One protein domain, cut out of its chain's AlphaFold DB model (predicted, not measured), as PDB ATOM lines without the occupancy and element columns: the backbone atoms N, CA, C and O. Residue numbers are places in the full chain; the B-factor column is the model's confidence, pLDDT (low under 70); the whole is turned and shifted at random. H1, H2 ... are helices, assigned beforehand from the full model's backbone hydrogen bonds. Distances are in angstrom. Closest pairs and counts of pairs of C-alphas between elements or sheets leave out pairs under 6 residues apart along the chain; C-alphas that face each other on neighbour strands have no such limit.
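Overview. This is residues 53 to 93 of the 139 residues of a protein of Rotaria sp. Silwood2 (UniProt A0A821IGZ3). The longest helix, H1, and the helix H2 make a V, meeting near the ends that their link joins. Residues 53 to 59 run on beyond the other end of H1, and residues 86 to 93 fold back from the end of H2 toward the open side of the V. The printed part has 41 residues, with two named helices, H1 then H2, and no named strand; the class is all helix. It is only just compact, close to loose, with a radius of gyration of the C-alphas of 10.5 A and spans of 32 by 22 by 13 A.

Arrangement. H1, residues 60 to 71, touches H2, residues 75 to 85, with residues 66 to 70 alone. Their closest C-alphas, those of Gly 69 and Arg 75, are 5.1 A apart. They run opposite ways at a steep tilt of 64 degrees. In H1 and H2 every O i to N i+4 pair is within hydrogen-bond range.

Along the chain. H1 measures 16.3 A from C-alpha 60 at (-7.227, 28.290, -49.592) to C-alpha 71. H2 measures 15.5 A and ends with C-alpha 85 at (-2.379, 38.257, -30.495).

Size, cuts and confidence. The C-alphas farthest apart, those of Glu 55 and Ala 85, are 32.5 A apart. The link from H1 to H2 is tight. The printed part has no cut, and no printed residue is under 70 in pLDDT.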
ATOM      1  N   ILE A  53      -6.703  24.411 -52.496       90.44
ATOM      2  CA  ILE A  53      -6.609  24.994 -53.834       90.44
ATOM      3  C   ILE A  53      -6.538  23.849 -54.854       90.44
ATOM      4  O   ILE A  53      -5.897  22.830 -54.602       90.44
ATOM      5  N   VAL A  54      -7.208  24.013 -55.996       89.94
ATOM      6  CA  VAL A  54      -7.166  23.046 -57.105       89.94
ATOM      7  C   VAL A  54      -5.705  22.789 -57.493       89.94
ATOM      8  O   VAL A  54      -4.923  23.731 -57.589       89.94
ATOM      9  N   GLU A  55      -5.328  21.514 -57.642       89.81
ATOM     10  CA  GLU A  55      -3.961  21.081 -58.001       89.81
ATOM     11  C   GLU A  55      -2.852  21.479 -57.005       89.81
ATOM     12  O   GLU A  55      -1.665  21.436 -57.325       89.81
ATOM     13  N   SER A  56      -3.198  21.842 -55.766       86.81
ATOM     14  CA  SER A  56      -2.212  22.210 -54.752       86.81
ATOM     15  C   SER A  56      -2.537  21.625 -53.383       86.81
ATOM     16  O   SER A  56      -3.686  21.573 -52.952       86.81
ATOM     17  N   ASP A  57      -1.500  21.279 -52.620       84.25
ATOM     18  CA  ASP A  57      -1.649  20.925 -51.204       84.25
ATOM     19  C   ASP A  57      -1.860  22.136 -50.287       84.25
ATOM     20  O   ASP A  57      -2.035  21.996 -49.075       84.25
ATOM     21  N   ARG A  58      -1.869  23.346 -50.850       85.31
ATOM     22  CA  ARG A  58      -2.096  24.576 -50.095       85.31
ATOM     23  C   ARG A  58      -3.570  24.728 -49.725       85.31
ATOM     24  O   ARG A  58      -4.472  24.494 -50.528       85.31
ATOM     25  N   ARG A  59      -3.807  25.191 -48.496       91.50
ATOM     26  CA  ARG A  59      -5.143  25.521 -47.987       91.50
ATOM     27  C   ARG A  59      -5.537  26.926 -48.419       91.50
ATOM     28  O   ARG A  59      -4.782  27.873 -48.190       91.50
ATOM     29  N   ASP A  60      -6.722  27.045 -49.007       92.62
ATOM     30  CA  ASP A  60      -7.227  28.290 -49.592       92.62
ATOM     31  C   ASP A  60      -7.251  29.436 -48.566       92.62
ATOM     32  O   ASP A  60      -6.726  30.515 -48.833       92.62
ATOM     33  N   ILE A  61      -7.710  29.171 -47.336       94.50
ATOM     34  CA  ILE A  61      -7.743  30.165 -46.254       94.50
ATOM     35  C   ILE A  61      -6.374  30.780 -45.934       94.50
ATOM     36  O   ILE A  61      -6.279  31.983 -45.700       94.50
ATOM     37  N   ASN A  62      -5.300  29.986 -45.959       92.44
ATOM     38  CA  ASN A  62      -3.958  30.477 -45.649       92.44
ATOM     39  C   ASN A  62      -3.441  31.398 -46.759       92.44
ATOM     40  O   ASN A  62      -2.826  32.428 -46.479       92.44
ATOM     41  N   VAL A  63      -3.727  31.050 -48.016       90.94
ATOM     42  CA  VAL A  63      -3.355  31.861 -49.181       90.94
ATOM     43  C   VAL A  63      -4.158  33.157 -49.215       90.94
ATOM     44  O   VAL A  63      -3.574  34.229 -49.354       90.94
ATOM     45  N   ARG A  64      -5.476  33.089 -49.003       92.94
ATOM     46  CA  ARG A  64      -6.338  34.277 -48.942       92.94
ATOM     47  C   ARG A  64      -5.970  35.207 -47.798       92.94
ATOM     48  O   ARG A  64      -5.967  36.414 -48.000       92.94
ATOM     49  N   ALA A  65      -5.615  34.671 -46.630       93.25
ATOM     50  CA  ALA A  65      -5.154  35.486 -45.511       93.25
ATOM     51  C   ALA A  65      -3.877  36.263 -45.865       93.25
ATOM     52  O   ALA A  65      -3.782  37.448 -45.558       93.25
ATOM     53  N   GLN A  66      -2.927  35.629 -46.558       91.44
ATOM     54  CA  GLN A  66      -1.707  36.299 -47.017       91.44
ATOM     55  C   GLN A  66      -1.975  37.358 -48.087       91.44
ATOM     56  O   GLN A  66      -1.507  38.486 -47.956       91.44
ATOM     57  N   ILE A  67      -2.759  37.027 -49.118       90.88
ATOM     58  CA  ILE A  67      -3.122  37.980 -50.178       90.88
ATOM     59  C   ILE A  67      -3.896  39.161 -49.581       90.88
ATOM     60  O   ILE A  67      -3.547  40.312 -49.825       90.88
ATOM     61  N   GLY A  68      -4.899  38.887 -48.746       93.81
ATOM     62  CA  GLY A  68      -5.686  39.913 -48.067       93.81
ATOM     63  C   GLY A  68      -4.829  40.796 -47.165       93.81
ATOM     64  O   GLY A  68      -4.907  42.017 -47.253       93.81
ATOM     65  N   GLY A  69      -3.941  40.211 -46.357       92.50
ATOM     66  CA  GLY A  69      -3.019  40.988 -45.527       92.50
ATOM     67  C   GLY A  69      -2.043  41.837 -46.343       92.50
ATOM     68  O   GLY A  69      -1.693  42.937 -45.914       92.50
ATOM     69  N   HIS A  70      -1.628  41.376 -47.526       89.50
ATOM     70  CA  HIS A  70      -0.823  42.177 -48.446       89.50
ATOM     71  C   HIS A  70      -1.613  43.370 -49.001       89.50
ATOM     72  O   HIS A  70      -1.141  44.501 -48.906       89.50
ATOM     73  N   LEU A  71      -2.824  43.133 -49.514       91.81
ATOM     74  CA  LEU A  71      -3.696  44.174 -50.072       91.81
ATOM     75  C   LEU A  71      -4.116  45.217 -49.026       91.81
ATOM     76  O   LEU A  71      -4.253  46.391 -49.353       91.81
ATOM     77  N   CYS A  72      -4.253  44.815 -47.762       93.06
ATOM     78  CA  CYS A  72      -4.556  45.718 -46.651       93.06
ATOM     79  C   CYS A  72      -3.317  46.423 -46.062       93.06
ATOM     80  O   CYS A  72      -3.432  47.088 -45.036       93.06
ATOM     81  N   GLY A  73      -2.119  46.244 -46.631       92.06
ATOM     82  CA  GLY A  73      -0.887  46.882 -46.144       92.06
ATOM     83  C   GLY A  73      -0.318  46.310 -44.835       92.06
ATOM     84  O   GLY A  73       0.714  46.778 -44.364       92.06
ATOM     85  N   ILE A  74      -0.935  45.270 -44.268       90.81
ATOM     86  CA  ILE A  74      -0.505  44.601 -43.027       90.81
ATOM     87  C   ILE A  74       0.769  43.775 -43.273       90.81
ATOM     88  O   ILE A  74       1.670  43.725 -42.430       90.81
ATOM     89  N   ARG A  75       0.844  43.149 -44.458       89.56
ATOM     90  CA  ARG A  75       1.913  42.235 -44.893       89.56
ATOM     91  C   ARG A  75       2.125  41.069 -43.911       89.56
ATOM     92  O   ARG A  75       1.385  40.889 -42.945       89.56
ATOM     93  N   HIS A  76       3.137  40.240 -44.166       90.94
ATOM     94  CA  HIS A  76       3.404  39.038 -43.368       90.94
ATOM     95  C   HIS A  76       3.688  39.350 -41.895       90.94
ATOM     96  O   HIS A  76       3.057  38.777 -41.013       90.94
ATOM     97  N   THR A  77       4.564  40.316 -41.613       91.81
ATOM     98  CA  THR A  77       4.924  40.693 -40.236       91.81
ATOM     99  C   THR A  77       3.709  41.134 -39.418       91.81
ATOM    100  O   THR A  77       3.585  40.776 -38.247       91.81
ATOM    101  N   GLY A  78       2.796  41.903 -40.018       92.62
ATOM    102  CA  GLY A  78       1.565  42.305 -39.348       92.62
ATOM    103  C   GLY A  78       0.598  41.136 -39.156       92.62
ATOM    104  O   GLY A  78       0.007  41.014 -38.086       92.62
ATOM    105  N   LEU A  79       0.492  40.227 -40.134       92.81
ATOM    106  CA  LEU A  79      -0.326  39.016 -40.014       92.81
ATOM    107  C   LEU A  79       0.173  38.103 -38.890       92.81
ATOM    108  O   LEU A  79      -0.643  37.597 -38.122       92.81
ATOM    109  N   VAL A  80       1.489  37.925 -38.746       93.38
ATOM    110  CA  VAL A  80       2.093  37.152 -37.648       93.38
ATOM    111  C   VAL A  80       1.758  37.781 -36.295       93.38
ATOM    112  O   VAL A  80       1.327  37.080 -35.385       93.38
ATOM    113  N   LYS A  81       1.879  39.107 -36.162       93.81
ATOM    114  CA  LYS A  81       1.519  39.815 -34.921       93.81
ATOM    115  C   LYS A  81       0.032  39.687 -34.595       93.81
ATOM    116  O   LYS A  81      -0.321  39.385 -33.460       93.81
ATOM    117  N   MET A  82      -0.833  39.889 -35.588       93.19
ATOM    118  CA  MET A  82      -2.284  39.791 -35.430       93.19
ATOM    119  C   MET A  82      -2.707  38.372 -35.039       93.19
ATOM    120  O   MET A  82      -3.453  38.193 -34.082       93.19
ATOM    121  N   THR A  83      -2.215  37.356 -35.750       92.81
ATOM    122  CA  THR A  83      -2.524  35.952 -35.432       92.81
ATOM    123  C   THR A  83      -1.949  35.543 -34.082       92.81
ATOM    124  O   THR A  83      -2.665  34.932 -33.293       92.81
ATOM    125  N   GLY A  84      -0.732  35.979 -33.749       92.31
ATOM    126  CA  GLY A  84      -0.138  35.786 -32.426       92.31
ATOM    127  C   GLY A  84      -0.977  36.391 -31.297       92.31
ATOM    128  O   GLY A  84      -1.231  35.715 -30.303       92.31
ATOM    129  N   ALA A  85      -1.491  37.613 -31.470       94.44
ATOM    130  CA  ALA A  85      -2.379  38.257 -30.495       94.44
ATOM    131  C   ALA A  85      -3.704  37.497 -30.295       94.44
ATOM    132  O   ALA A  85      -4.283  37.526 -29.212       94.44
ATOM    133  N   LEU A  86      -4.166  36.780 -31.323       91.88
ATOM    134  CA  LEU A  86      -5.349  35.919 -31.272       91.88
ATOM    135  C   LEU A  86      -5.041  34.491 -30.789       91.88
ATOM    136  O   LEU A  86      -5.938  33.647 -30.781       91.88
ATOM    137  N   ASN A  87      -3.792  34.198 -30.410       89.31
ATOM    138  CA  ASN A  87      -3.314  32.847 -30.106       89.31
ATOM    139  C   ASN A  87      -3.591  31.846 -31.253       89.31
ATOM    140  O   ASN A  87      -3.959  30.683 -31.052       89.31
ATOM    141  N   LEU A  88      -3.451  32.331 -32.489       89.94
ATOM    142  CA  LEU A  88      -3.562  31.565 -33.721       89.94
ATOM    143  C   LEU A  88      -2.170  31.368 -34.329       89.94
ATOM    144  O   LEU A  88      -1.326  32.263 -34.250       89.94
ATOM    145  N   PRO A  89      -1.906  30.220 -34.973       89.38
ATOM    146  CA  PRO A  89      -0.685  30.060 -35.749       89.38
ATOM    147  C   PRO A  89      -0.693  31.000 -36.962       89.38
ATOM    148  O   PRO A  89      -1.748  31.318 -37.520       89.38
ATOM    149  N   SER A  90       0.499  31.379 -37.417       89.69
ATOM    150  CA  SER A  90       0.647  32.142 -38.654       89.69
ATOM    151  C   SER A  90       0.075  31.363 -39.855       89.69
ATOM    152  O   SER A  90       0.273  30.145 -39.936       89.69
ATOM    153  N   PRO A  91      -0.587  32.028 -40.826       87.88
ATOM    154  CA  PRO A  91      -1.123  31.367 -42.018       87.88
ATOM    155  C   PRO A  91      -0.031  30.725 -42.886       87.88
ATOM    156  O   PRO A  91      -0.276  29.731 -43.566       87.88
ATOM    157  N   VAL A  92       1.180  31.291 -42.866       87.38
ATOM    158  CA  VAL A  92       2.364  30.763 -43.558       87.38
ATOM    159  C   VAL A  92       3.540  30.765 -42.592       87.38
ATOM    160  O   VAL A  92       3.742  31.723 -41.851       87.38
ATOM    161  N   GLN A  93       4.322  29.687 -42.598       85.50
ATOM    162  CA  GLN A  93       5.505  29.574 -41.750       85.50
ATOM    163  C   GLN A  93       6.589  30.566 -42.179       85.50
ATOM    164  O   GLN A  93       6.889  30.681 -43.370       85.50
TER     165      GLN A  93